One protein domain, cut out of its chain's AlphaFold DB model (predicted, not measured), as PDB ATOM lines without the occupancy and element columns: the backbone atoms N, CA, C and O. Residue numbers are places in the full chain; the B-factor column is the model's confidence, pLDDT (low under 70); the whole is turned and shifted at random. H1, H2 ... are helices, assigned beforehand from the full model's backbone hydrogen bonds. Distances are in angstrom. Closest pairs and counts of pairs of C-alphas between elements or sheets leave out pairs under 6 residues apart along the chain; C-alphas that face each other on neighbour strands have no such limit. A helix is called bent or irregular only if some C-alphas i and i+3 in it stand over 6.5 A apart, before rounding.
ATOM      1  N   VAL A  48     109.397   7.487 -36.706       97.12
ATOM      2  CA  VAL A  48     108.846   6.674 -37.802       97.12
ATOM      3  C   VAL A  48     108.200   5.403 -37.250       97.12
ATOM      4  O   VAL A  48     107.015   5.188 -37.479       97.12
ATOM      5  N   TYR A  49     108.902   4.628 -36.415       97.12
ATOM      6  CA  TYR A  49     108.344   3.404 -35.823       97.12
ATOM      7  C   TYR A  49     107.096   3.661 -34.971       97.12
ATOM      8  O   TYR A  49     106.167   2.857 -34.966       97.12
ATOM      9  N   THR A  50     107.046   4.791 -34.260       96.94
ATOM     10  CA  THR A  50     105.856   5.192 -33.494       96.94
ATOM     11  C   THR A  50     104.674   5.478 -34.420       96.94
ATOM     12  O   THR A  50     103.547   5.080 -34.121       96.94
ATOM     13  N   GLN A  51     104.922   6.156 -35.543       97.31
ATOM     14  CA  GLN A  51     103.892   6.449 -36.531       97.31
ATOM     15  C   GLN A  51     103.389   5.169 -37.209       97.31
ATOM     16  O   GLN A  51     102.177   4.982 -37.307       97.31
ATOM     17  N   ASP A  52     104.286   4.263 -37.598       97.69
ATOM     18  CA  ASP A  52     103.926   2.980 -38.210       97.69
ATOM     19  C   ASP A  52     103.095   2.115 -37.251       97.69
ATOM     20  O   ASP A  52     102.038   1.601 -37.623       97.69
ATOM     21  N   ALA A  53     103.512   2.021 -35.983       97.31
ATOM     22  CA  ALA A  53     102.768   1.302 -34.952       97.31
ATOM     23  C   ALA A  53     101.366   1.892 -34.730       97.31
ATOM     24  O   ALA A  53     100.408   1.147 -34.519       97.31
ATOM     25  N   ARG A  54     101.225   3.223 -34.800       97.69
ATOM     26  CA  ARG A  54      99.927   3.898 -34.693       97.69
ATOM     27  C   ARG A  54      99.017   3.573 -35.878       97.69
ATOM     28  O   ARG A  54      97.855   3.249 -35.652       97.69
ATOM     29  N   VAL A  55      99.528   3.643 -37.107       98.19
ATOM     30  CA  VAL A  55      98.753   3.324 -38.319       98.19
ATOM     31  C   VAL A  55      98.264   1.875 -38.280       98.19
ATOM     32  O   VAL A  55      97.092   1.606 -38.537       98.19
ATOM     33  N   GLU A  56      99.130   0.938 -37.891       98.12
ATOM     34  CA  GLU A  56      98.756  -0.472 -37.759       98.12
ATOM     35  C   GLU A  56      97.731  -0.692 -36.631       98.12
ATOM     36  O   GLU A  56      96.782  -1.461 -36.792       98.12
ATOM     37  N   ALA A  57      97.861   0.016 -35.505       97.94
ATOM     38  CA  ALA A  57      96.882  -0.039 -34.423       97.94
ATOM     39  C   ALA A  57      95.500   0.492 -34.849       97.94
ATOM     40  O   ALA A  57      94.486  -0.123 -34.519       97.94
ATOM     41  N   GLU A  58      95.451   1.594 -35.606       97.94
ATOM     42  CA  GLU A  58      94.212   2.161 -36.159       97.94
ATOM     43  C   GLU A  58      93.548   1.189 -37.150       97.94
ATOM     44  O   GLU A  58      92.340   0.953 -37.071       97.94
ATOM     45  N   LYS A  59      94.340   0.538 -38.015       98.06
ATOM     46  CA  LYS A  59      93.856  -0.510 -38.924       98.06
ATOM     47  C   LYS A  59      93.233  -1.684 -38.162       98.06
ATOM     48  O   LYS A  59      92.120  -2.100 -38.479       98.06
ATOM     49  N   ARG A  60      93.924  -2.206 -37.144       98.00
ATOM     50  CA  ARG A  60      93.430  -3.329 -36.324       98.00
ATOM     51  C   ARG A  60      92.196  -2.960 -35.514       98.00
ATOM     52  O   ARG A  60      91.314  -3.798 -35.358       98.00
ATOM     53  N   LEU A  61      92.124  -1.727 -35.007       98.00
ATOM     54  CA  LEU A  61      90.934  -1.222 -34.324       98.00
ATOM     55  C   LEU A  61      89.730  -1.198 -35.273       98.00
ATOM     56  O   LEU A  61      88.652  -1.629 -34.875       98.00
ATOM     57  N   SER A  62      89.913  -0.733 -36.513       97.38
ATOM     58  CA  SER A  62      88.844  -0.735 -37.517       97.38
ATOM     59  C   SER A  62      88.343  -2.154 -37.792       97.38
ATOM     60  O   SER A  62      87.147  -2.404 -37.685       97.38
ATOM     61  N   ASP A  63      89.261  -3.088 -38.060       97.31
ATOM     62  CA  ASP A  63      88.939  -4.492 -38.358       97.31
ATOM     63  C   ASP A  63      88.175  -5.181 -37.215       97.31
ATOM     64  O   ASP A  63      87.113  -5.764 -37.424       97.31
ATOM     65  N   ILE A  64      88.662  -5.077 -35.971       97.06
ATOM     66  CA  ILE A  64      87.972  -5.715 -34.838       97.06
ATOM     67  C   ILE A  64      86.638  -5.050 -34.522       97.06
ATOM     68  O   ILE A  64      85.718  -5.727 -34.065       97.06
ATOM     69  N   THR A  65      86.514  -3.741 -34.759       96.38
ATOM     70  CA  THR A  65      85.256  -3.016 -34.551       96.38
ATOM     71  C   THR A  65      84.198  -3.510 -35.527       96.38
ATOM     72  O   THR A  65      83.092  -3.820 -35.092       96.38
ATOM     73  N   GLU A  66      84.542  -3.648 -36.808       95.81
ATOM     74  CA  GLU A  66      83.643  -4.165 -37.844       95.81
ATOM     75  C   GLU A  66      83.189  -5.594 -37.518       95.81
ATOM     76  O   GLU A  66      81.993  -5.828 -37.340       95.81
ATOM     77  N   LYS A  67      84.132  -6.510 -37.252       95.44
ATOM     78  CA  LYS A  67      83.825  -7.891 -36.828       95.44
ATOM     79  C   LYS A  67      82.922  -7.946 -35.596       95.44
ATOM     80  O   LYS A  67      82.009  -8.766 -35.509       95.44
ATOM     81  N   THR A  68      83.174  -7.074 -34.622       95.12
ATOM     82  CA  THR A  68      82.387  -7.010 -33.386       95.12
ATOM     83  C   THR A  68      80.969  -6.508 -33.658       95.12
ATOM     84  O   THR A  68      80.020  -7.100 -33.146       95.12
ATOM     85  N   ILE A  69      80.801  -5.472 -34.487       92.25
ATOM     86  CA  ILE A  69      79.487  -4.956 -34.897       92.25
ATOM     87  C   ILE A  69      78.698  -6.027 -35.655       92.25
ATOM     88  O   ILE A  69      77.537  -6.268 -35.317       92.25
ATOM     89  N   ASP A  70      79.316  -6.713 -36.613       92.31
ATOM     90  CA  ASP A  70      78.663  -7.764 -37.402       92.31
ATOM     91  C   ASP A  70      78.139  -8.896 -36.512       92.31
ATOM     92  O   ASP A  70      77.007  -9.362 -36.651       92.31
ATOM     93  N   ARG A  71      78.928  -9.300 -35.514       91.25
ATOM     94  CA  ARG A  71      78.522 -10.349 -34.575       91.25
ATOM     95  C   ARG A  71      77.456  -9.876 -33.592       91.25
ATOM     96  O   ARG A  71      76.524 -10.622 -33.308       91.25
ATOM     97  N   ILE A  72      77.557  -8.647 -33.087       88.19
ATOM     98  CA  ILE A  72      76.591  -8.088 -32.130       88.19
ATOM     99  C   ILE A  72      75.242  -7.791 -32.790       88.19
ATOM    100  O   ILE A  72      74.207  -8.016 -32.170       88.19
ATOM    101  N   THR A  73      75.218  -7.317 -34.037       84.56
ATOM    102  CA  THR A  73      73.963  -7.027 -34.760       84.56
ATOM    103  C   THR A  73      73.139  -8.284 -35.046       84.56
ATOM    104  O   THR A  73      71.927  -8.191 -35.219       84.56
ATOM    105  N   SER A  74      73.769  -9.462 -35.014       82.50
ATOM    106  CA  SER A  74      73.088 -10.761 -35.069       82.50
ATOM    107  C   SER A  74      72.446 -11.200 -33.740       82.50
ATOM    108  O   SER A  74      71.721 -12.196 -33.701       82.50
ATOM    109  N   LEU A  75      72.698 -10.476 -32.642       80.69
ATOM    110  CA  LEU A  75      72.158 -10.788 -31.320       80.69
ATOM    111  C   LEU A  75      70.736 -10.251 -31.144       80.69
ATOM    112  O   LEU A  75      70.259  -9.379 -31.867       80.69
ATOM    113  N   LYS A  76      70.055 -10.761 -30.116       79.44
ATOM    114  CA  LYS A  76      68.738 -10.268 -29.718       79.44
ATOM    115  C   LYS A  76      68.822  -8.804 -29.262       79.44
ATOM    116  O   LYS A  76      69.757  -8.414 -28.561       79.44
ATOM    117  N   GLU A  77      67.818  -8.008 -29.625       77.69
ATOM    118  CA  GLU A  77      67.743  -6.567 -29.325       77.69
ATOM    119  C   GLU A  77      67.816  -6.273 -27.814       77.69
ATOM    120  O   GLU A  77      68.412  -5.284 -27.380       77.69
ATOM    121  N   ASP A  78      67.297  -7.186 -26.992       81.00
ATOM    122  CA  ASP A  78      67.358  -7.120 -25.535       81.00
ATOM    123  C   ASP A  78      68.765  -7.345 -24.966       81.00
ATOM    124  O   ASP A  78      68.975  -7.057 -23.800       81.00
ATOM    125  N   LEU A  79      69.761  -7.787 -25.730       85.56
ATOM    126  CA  LEU A  79      71.147  -7.856 -25.249       85.56
ATOM    127  C   LEU A  79      71.904  -6.552 -25.522       85.56
ATOM    128  O   LEU A  79      72.816  -6.197 -24.776       85.56
ATOM    129  N   LEU A  80      71.492  -5.784 -26.536       87.81
ATOM    130  CA  LEU A  80      72.168  -4.545 -26.933       87.81
ATOM    131  C   LEU A  80      72.099  -3.465 -25.850       87.81
ATOM    132  O   LEU A  80      73.056  -2.715 -25.655       87.81
ATOM    133  N   HIS A  81      71.004  -3.402 -25.086       89.94
ATOM    134  CA  HIS A  81      70.873  -2.409 -24.016       89.94
ATOM    135  C   HIS A  81      71.931  -2.573 -22.914       89.94
ATOM    136  O   HIS A  81      72.197  -1.611 -22.190       89.94
ATOM    137  N   ARG A  82      72.539  -3.762 -22.786       93.19
ATOM    138  CA  ARG A  82      73.584  -4.044 -21.797       93.19
ATOM    139  C   ARG A  82      74.903  -3.353 -22.105       93.19
ATOM    140  O   ARG A  82      75.700  -3.151 -21.199       93.19
ATOM    141  N   PHE A  83      75.119  -2.871 -23.329       93.00
ATOM    142  CA  PHE A  83      76.296  -2.057 -23.642       93.00
ATOM    143  C   PHE A  83      76.349  -0.733 -22.869       93.00
ATOM    144  O   PHE A  83      77.410  -0.126 -22.805       93.00
ATOM    145  N   LYS A  84      75.266  -0.281 -22.224       93.12
ATOM    146  CA  LYS A  84      75.337   0.861 -21.293       93.12
ATOM    147  C   LYS A  84      76.012   0.513 -19.957       93.12
ATOM    148  O   LYS A  84      76.327   1.413 -19.182       93.12
ATOM    149  N   GLU A  85      76.181  -0.774 -19.652       94.06
ATOM    150  CA  GLU A  85      76.781  -1.246 -18.407       94.06
ATOM    151  C   GLU A  85      78.303  -1.021 -18.431       94.06
ATOM    152  O   GLU A  85      78.972  -1.451 -19.377       94.06
ATOM    153  N   PRO A  86      78.895  -0.419 -17.379       94.69
ATOM    154  CA  PRO A  86      80.341  -0.206 -17.317       94.69
ATOM    155  C   PRO A  86      81.163  -1.492 -17.466       94.69
ATOM    156  O   PRO A  86      82.193  -1.473 -18.131       94.69
ATOM    157  N   ALA A  87      80.700  -2.614 -16.904       93.94
ATOM    158  CA  ALA A  87      81.392  -3.901 -17.005       93.94
ATOM    159  C   ALA A  87      81.466  -4.409 -18.457       93.94
ATOM    160  O   ALA A  87      82.519  -4.862 -18.901       93.94
ATOM    161  N   ILE A  88      80.383  -4.258 -19.227       95.69
ATOM    162  CA  ILE A  88      80.349  -4.621 -20.649       95.69
ATOM    163  C   ILE A  88      81.234  -3.684 -21.479       95.69
ATOM    164  O   ILE A  88      81.938  -4.146 -22.372       95.69
ATOM    165  N   GLN A  89      81.268  -2.385 -21.164       95.44
ATOM    166  CA  GLN A  89      82.182  -1.440 -21.819       95.44
ATOM    167  C   GLN A  89      83.653  -1.748 -21.518       95.44
ATOM    168  O   GLN A  89      84.496  -1.676 -22.410       95.44
ATOM    169  N   MET A  90      83.976  -2.134 -20.281       95.19
ATOM    170  CA  MET A  90      85.315  -2.616 -19.934       95.19
ATOM    171  C   MET A  90      85.662  -3.871 -20.732       95.19
ATOM    172  O   MET A  90      86.733  -3.921 -21.336       95.19
ATOM    173  N   ALA A  91      84.733  -4.826 -20.824       95.81
ATOM    174  CA  ALA A  91      84.925  -6.016 -21.632       95.81
ATOM    175  C   ALA A  91      85.183  -5.667 -23.109       95.81
ATOM    176  O   ALA A  91      86.200  -6.072 -23.668       95.81
ATOM    177  N   LEU A  92      84.341  -4.845 -23.730       96.56
ATOM    178  CA  LEU A  92      84.527  -4.394 -25.110       96.56
ATOM    179  C   LEU A  92      85.921  -3.778 -25.335       96.56
ATOM    180  O   LEU A  92      86.650  -4.179 -26.243       96.56
ATOM    181  N   ASN A  93      86.328  -2.861 -24.455       95.88
ATOM    182  CA  ASN A  93      87.623  -2.191 -24.549       95.88
ATOM    183  C   ASN A  93      88.803  -3.156 -24.383       95.88
ATOM    184  O   ASN A  93      89.810  -3.020 -25.074       95.88
ATOM    185  N   GLU A  94      88.700  -4.142 -23.492       95.75
ATOM    186  CA  GLU A  94      89.721  -5.182 -23.334       95.75
ATOM    187  C   GLU A  94      89.828  -6.073 -24.570       95.75
ATOM    188  O   GLU A  94      90.941  -6.414 -24.976       95.75
ATOM    189  N   THR A  95      88.698  -6.422 -25.191       96.38
ATOM    190  CA  THR A  95      88.679  -7.171 -26.452       96.38
ATOM    191  C   THR A  95      89.458  -6.407 -27.524       96.38
ATOM    192  O   THR A  95      90.395  -6.951 -28.112       96.38
ATOM    193  N   PHE A  96      89.158  -5.118 -27.706       96.94
ATOM    194  CA  PHE A  96      89.845  -4.278 -28.690       96.94
ATOM    195  C   PHE A  96      91.324  -4.099 -28.364       96.94
ATOM    196  O   PHE A  96      92.175  -4.334 -29.217       96.94
ATOM    197  N   LYS A  97      91.653  -3.749 -27.117       97.00
ATOM    198  CA  LYS A  97      93.034  -3.525 -26.676       97.00
ATOM    199  C   LYS A  97      93.924  -4.739 -26.946       97.00
ATOM    200  O   LYS A  97      95.028  -4.577 -27.462       97.00
ATOM    201  N   ASN A  98      93.460  -5.940 -26.597       96.38
ATOM    202  CA  ASN A  98      94.244  -7.163 -26.770       96.38
ATOM    203  C   ASN A  98      94.426  -7.528 -28.251       96.38
ATOM    204  O   ASN A  98      95.514  -7.956 -28.646       96.38
ATOM    205  N   TYR A  99      93.407  -7.320 -29.089       96.94
ATOM    206  CA  TYR A  99      93.542  -7.546 -30.527       96.94
ATOM    207  C   TYR A  99      94.465  -6.523 -31.194       96.94
ATOM    208  O   TYR A  99      95.374  -6.907 -31.922       96.94
ATOM    209  N   ILE A 100      94.309  -5.233 -30.889       97.31
ATOM    210  CA  ILE A 100      95.163  -4.161 -31.420       97.31
ATOM    211  C   ILE A 100      96.637  -4.448 -31.114       97.31
ATOM    212  O   ILE A 100      97.483  -4.400 -32.010       97.31
ATOM    213  N   ALA A 101      96.935  -4.808 -29.862       95.88
ATOM    214  CA  ALA A 101      98.295  -5.099 -29.424       95.88
ATOM    215  C   ALA A 101      98.895  -6.341 -30.108       95.88
ATOM    216  O   ALA A 101     100.069  -6.330 -30.467       95.88
ATOM    217  N   SER A 102      98.108  -7.406 -30.294       94.50
ATOM    218  CA  SER A 102      98.615  -8.695 -30.789       94.50
ATOM    219  C   SER A 102      98.549  -8.864 -32.308       94.50
ATOM    220  O   SER A 102      99.428  -9.498 -32.884       94.50
ATOM    221  N   GLY A 103      97.511  -8.335 -32.961       93.31
ATOM    222  CA  GLY A 103      97.174  -8.634 -34.357       93.31
ATOM    223  C   GLY A 103      96.766 -10.093 -34.597       93.31
ATOM    224  O   GLY A 103      96.800 -10.550 -35.734       93.31
ATOM    225  N   ASN A 104      96.442 -10.851 -33.544       94.56
ATOM    226  CA  ASN A 104      96.128 -12.272 -33.648       94.56
ATOM    227  C   ASN A 104      94.622 -12.481 -33.875       94.56
ATOM    228  O   ASN A 104      93.819 -12.256 -32.969       94.56
ATOM    229  N   GLU A 105      94.253 -12.942 -35.073       93.62
ATOM    230  CA  GLU A 105      92.860 -13.196 -35.473       93.62
ATOM    231  C   GLU A 105      92.149 -14.217 -34.576       93.62
ATOM    232  O   GLU A 105      91.042 -13.950 -34.115       93.62
ATOM    233  N   GLU A 106      92.794 -15.341 -34.247       90.88
ATOM    234  CA  GLU A 106      92.225 -16.374 -33.366       90.88
ATOM    235  C   GLU A 106      91.916 -15.798 -31.972       90.88
ATOM    236  O   GLU A 106      90.858 -16.062 -31.398       90.88
ATOM    237  N   LEU A 107      92.815 -14.965 -31.435       93.44
ATOM    238  CA  LEU A 107      92.601 -14.271 -30.164       93.44
ATOM    239  C   LEU A 107      91.452 -13.257 -30.258       93.44
ATOM    240  O   LEU A 107      90.616 -13.219 -29.356       93.44
ATOM    241  N   GLY A 108      91.399 -12.462 -31.330       94.81
ATOM    242  CA  GLY A 108      90.323 -11.497 -31.570       94.81
ATOM    243  C   GLY A 108      88.953 -12.173 -31.586       94.81
ATOM    244  O   GLY A 108      88.073 -11.806 -30.807       94.81
ATOM    245  N   GLU A 109      88.810 -13.234 -32.378       93.62
ATOM    246  CA  GLU A 109      87.578 -14.024 -32.468       93.62
ATOM    247  C   GLU A 109      87.168 -14.629 -31.121       93.62
ATOM    248  O   GLU A 109      85.999 -14.547 -30.735       93.62
ATOM    249  N   ASN A 110      88.131 -15.185 -30.373       93.19
ATOM    250  CA  ASN A 110      87.901 -15.727 -29.031       93.19
ATOM    251  C   ASN A 110      87.388 -14.665 -28.049       93.19
ATOM    252  O   ASN A 110      86.487 -14.943 -27.257       93.19
ATOM    253  N   LEU A 111      87.957 -13.457 -28.080       95.88
ATOM    254  CA  LEU A 111      87.568 -12.367 -27.186       95.88
ATOM    255  C   LEU A 111      86.214 -11.754 -27.560       95.88
ATOM    256  O   LEU A 111      85.491 -11.312 -26.664       95.88
ATOM    257  N   ILE A 112      85.849 -11.751 -28.846       95.88
ATOM    258  CA  ILE A 112      84.495 -11.381 -29.274       95.88
ATOM    259  C   ILE A 112      83.488 -12.433 -28.790       95.88
ATOM    260  O   ILE A 112      82.470 -12.059 -28.214       95.88
ATOM    261  N   ASP A 113      83.764 -13.733 -28.949       93.94
ATOM    262  CA  ASP A 113      82.859 -14.781 -28.446       93.94
ATOM    263  C   ASP A 113      82.630 -14.644 -26.930       93.94
ATOM    264  O   ASP A 113      81.506 -14.749 -26.445       93.94
ATOM    265  N   LEU A 114      83.692 -14.355 -26.172       95.06
ATOM    266  CA  LEU A 114      83.600 -14.127 -24.729       95.06
ATOM    267  C   LEU A 114      82.825 -12.863 -24.370       95.06
ATOM    268  O   LEU A 114      82.134 -12.848 -23.356       95.06
ATOM    269  N   LEU A 115      82.937 -11.800 -25.170       96.06
ATOM    270  CA  LEU A 115      82.109 -10.609 -24.999       96.06
ATOM    271  C   LEU A 115      80.627 -10.956 -25.195       96.06
ATOM    272  O   LEU A 115      79.795 -10.533 -24.395       96.06
ATOM    273  N   ILE A 116      80.301 -11.763 -26.209       93.94
ATOM    274  CA  ILE A 116      78.930 -12.223 -26.460       93.94
ATOM    275  C   ILE A 116      78.415 -13.072 -25.301       93.94
ATOM    276  O   ILE A 116      77.305 -12.855 -24.822       93.94
ATOM    277  N   GLU A 117      79.205 -14.011 -24.792       92.88
ATOM    278  CA  GLU A 117      78.806 -14.787 -23.614       92.88
ATOM    279  C   GLU A 117      78.632 -13.898 -22.386       92.88
ATOM    280  O   GLU A 117      77.635 -14.008 -21.674       92.88
ATOM    281  N   ARG A 118      79.519 -12.922 -22.192       94.19
ATOM    282  CA  ARG A 118      79.409 -11.964 -21.093       94.19
ATOM    283  C   ARG A 118      78.134 -11.114 -21.162       94.19
ATOM    284  O   ARG A 118      77.570 -10.801 -20.111       94.19
ATOM    285  N   LEU A 119      77.655 -10.787 -22.369       94.00
ATOM    286  CA  LEU A 119      76.356 -10.137 -22.604       94.00
ATOM    287  C   LEU A 119      75.166 -11.041 -22.262       94.00
ATOM    288  O   LEU A 119      74.098 -10.528 -21.942       94.00
ATOM    289  N   ASN A 120      75.321 -12.363 -22.302       91.69
ATOM    290  CA  ASN A 120      74.249 -13.309 -21.986       91.69
ATOM    291  C   ASN A 120      74.166 -13.665 -20.492       91.69
ATOM    292  O   ASN A 120      73.154 -14.202 -20.047       91.69
ATOM    293  N   VAL A 121      75.198 -13.345 -19.706       92.88
ATOM    294  CA  VAL A 121      75.295 -13.752 -18.297       92.88
ATOM    295  C   VAL A 121      74.998 -12.594 -17.346       92.88
ATOM    296  O   VAL A 121      75.479 -11.473 -17.526       92.88
ATOM    297  N   GLN A 122      74.201 -12.871 -16.314       89.44
ATOM    298  CA  GLN A 122      73.807 -11.890 -15.302       89.44
ATOM    299  C   GLN A 122      74.990 -11.438 -14.432       89.44
ATOM    300  O   GLN A 122      75.901 -12.212 -14.125       89.44
ATOM    301  N   GLU A 123      74.936 -10.182 -13.987       91.12
ATOM    302  CA  GLU A 123      75.910  -9.613 -13.055       91.12
ATOM    303  C   GLU A 123      75.916 -10.330 -11.702       91.12
ATOM    304  O   GLU A 123      74.885 -10.809 -11.231       91.12
ATOM    305  N   ARG A 124      77.078 -10.318 -11.032       91.75
ATOM    306  CA  ARG A 124      77.268 -10.871  -9.678       91.75
ATOM    307  C   ARG A 124      77.001 -12.375  -9.588       91.75
ATOM    308  O   ARG A 124      76.544 -12.866  -8.558       91.75
ATOM    309  N   THR A 125      77.340 -13.106 -10.646       94.56
ATOM    310  CA  THR A 125      77.277 -14.572 -10.683       94.56
ATOM    311  C   THR A 125      78.673 -15.194 -10.742       94.56
ATOM    312  O   THR A 125      79.655 -14.569 -11.160       94.56
ATOM    313  N   THR A 126      78.773 -16.456 -10.327       94.19
ATOM    314  CA  THR A 126      80.010 -17.242 -10.462       94.19
ATOM    315  C   THR A 126      80.400 -17.415 -11.928       94.19
ATOM    316  O   THR A 126      81.571 -17.278 -12.266       94.19
ATOM    317  N   GLU A 127      79.421 -17.655 -12.806       94.19
ATOM    318  CA  GLU A 127      79.630 -17.778 -14.253       94.19
ATOM    319  C   GLU A 127      80.230 -16.494 -14.838       94.19
ATOM    320  O   GLU A 127      81.255 -16.549 -15.512       94.19
ATOM    321  N   GLN A 128      79.674 -15.329 -14.482       95.25
ATOM    322  CA  GLN A 128      80.228 -14.025 -14.857       95.25
ATOM    323  C   GLN A 128      81.683 -13.871 -14.402       95.25
ATOM    324  O   GLN A 128      82.530 -13.443 -15.182       95.25
ATOM    325  N   SER A 129      81.983 -14.256 -13.160       96.06
ATOM    326  CA  SER A 129      83.340 -14.161 -12.610       96.06
ATOM    327  C   SER A 129      84.332 -15.056 -13.364       96.06
ATOM    328  O   SER A 129      85.460 -14.642 -13.616       96.06
ATOM    329  N   ILE A 130      83.914 -16.262 -13.765       96.56
ATOM    330  CA  ILE A 130      84.752 -17.180 -14.550       96.56
ATOM    331  C   ILE A 130      84.988 -16.640 -15.964       96.56
ATOM    332  O   ILE A 130      86.119 -16.693 -16.445       96.56
ATOM    333  N   ILE A 131      83.953 -16.102 -16.620       96.56
ATOM    334  CA  ILE A 131      84.073 -15.503 -17.957       96.56
ATOM    335  C   ILE A 131      85.036 -14.315 -17.918       96.56
ATOM    336  O   ILE A 131      85.941 -14.237 -18.748       96.56
ATOM    337  N   ASP A 132      84.882 -13.414 -16.948       96.50
ATOM    338  CA  ASP A 132      85.737 -12.230 -16.831       96.50
ATOM    339  C   ASP A 132      87.199 -12.610 -16.542       96.50
ATOM    340  O   ASP A 132      88.111 -12.079 -17.180       96.50
ATOM    341  N   GLU A 133      87.442 -13.597 -15.674       96.88
ATOM    342  CA  GLU A 133      88.803 -14.084 -15.430       96.88
ATOM    343  C   GLU A 133      89.391 -14.783 -16.667       96.88
ATOM    344  O   GLU A 133      90.543 -14.553 -17.036       96.88
ATOM    345  N   ALA A 134      88.596 -15.578 -17.387       97.06
ATOM    346  CA  ALA A 134      89.033 -16.200 -18.633       97.06
ATOM    347  C   ALA A 134      89.425 -15.153 -19.687       97.06
ATOM    348  O   ALA A 134      90.450 -15.310 -20.352       97.06
ATOM    349  N   ARG A 135      88.664 -14.058 -19.806       96.12
ATOM    350  CA  ARG A 135      88.984 -12.929 -20.699       96.12
ATOM    351  C   ARG A 135      90.302 -12.248 -20.333       96.12
ATOM    352  O   ARG A 135      91.040 -11.845 -21.228       96.12
ATOM    353  N   ASN A 136      90.627 -12.161 -19.045       95.31
ATOM    354  CA  ASN A 136      91.905 -11.637 -18.558       95.31
ATOM    355  C   ASN A 136      93.082 -12.603 -18.802       95.31
ATOM    356  O   ASN A 136      94.215 -12.166 -19.025       95.31
ATOM    357  N   ILE A 137      92.844 -13.913 -18.737       97.00
ATOM    358  CA  ILE A 137      93.889 -14.935 -18.857       97.00
ATOM    359  C   ILE A 137      94.205 -15.278 -20.313       97.00
ATOM    360  O   ILE A 137      95.379 -15.358 -20.662       97.00
ATOM    361  N   ILE A 138      93.196 -15.460 -21.170       96.19
ATOM    362  CA  ILE A 138      93.361 -15.938 -22.554       96.19
ATOM    363  C   ILE A 138      94.413 -15.152 -23.362       96.19
ATOM    364  O   ILE A 138      95.238 -15.800 -24.004       96.19
ATOM    365  N   PRO A 139      94.486 -13.806 -23.307       95.81
ATOM    366  CA  PRO A 139      95.519 -13.042 -24.017       95.81
ATOM    367  C   PRO A 139      96.960 -13.354 -23.581       95.81
ATOM    368  O   PRO A 139      97.903 -13.029 -24.296       95.81
ATOM    369  N   LYS A 140      97.142 -13.959 -22.400       95.50
ATOM    370  CA  LYS A 140      98.441 -14.337 -21.821       95.50
ATOM    371  C   LYS A 140      98.828 -15.780 -22.156       95.50
ATOM    372  O   LYS A 140      99.905 -16.221 -21.751       95.50
ATOM    373  N   LEU A 141      97.949 -16.528 -22.824       95.81
ATOM    374  CA  LEU A 141      98.169 -17.923 -23.181       95.81
ATOM    375  C   LEU A 141      98.758 -18.037 -24.586       95.81
ATOM    376  O   LEU A 141      98.353 -17.344 -25.516       95.81
TER     377      LEU A 141
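Overview. This is residues 48 to 141 of the 359 residues of an uncharacterized protein of Prevotella disiens (UniProt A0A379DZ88). A long helix, H1, runs slantwise over one side of a bundle of three helices, H3, H4 and H5, whose centres make a triangle; short H2 turns the chain from H1 into H3. The bundle is up and down, each helix running against the one before it. The printed part has 94 residues with five named helices, H1 to H5 in order, and no named strand: all helix. It is compact, with a radius of gyration of the C-alphas of 13.9 A, and elongated, spanning 46 by 28 by 22 A.

Along the chain. Find C-alpha 48 at (108.846, 6.674, -37.802); from there H1, residues 48 to 73, runs 37.6 A to C-alpha 73 at (73.963, -7.027, -34.760). Next come H2, residues 77 to 84, and H3, residues 86 to 102, 24.2 A long. H4, residues 105 to 120, measures 23.0 A. H5, residues 126 to 140, measures 21.8 A and ends at (98.441, -14.337, -21.821); it is only just irregular, with C-alphas 136 and 139 6.7 A apart.

Arrangement. Look at residues 57 to 65 of H1, which alone touch H3, at a steep tilt of 48 degrees; the closest C-alphas, Arg 60 and Ile 100, are 5.3 A apart. H3 and H4 form a helical hairpin at 6 degrees, closest at C-alphas 99 and 108, 5.2 A. H4 and H5 form another at 13 degrees, closest at C-alphas 118 and 128, 6.6 A. H1 and H5 are apart. H1, H3 and H4 have every O i to N i+4 pair within hydrogen-bond range, H5 9 of 11, and H2 0 of 4, with 4 of 5 O i to N i+3 pairs.

Size, cuts and confidence. The farthest C-alphas, Val 48 and Thr 125, are 46.7 A apart. The printed part has no cut, its four links are tight, and no printed residue is under 70 in pLDDT.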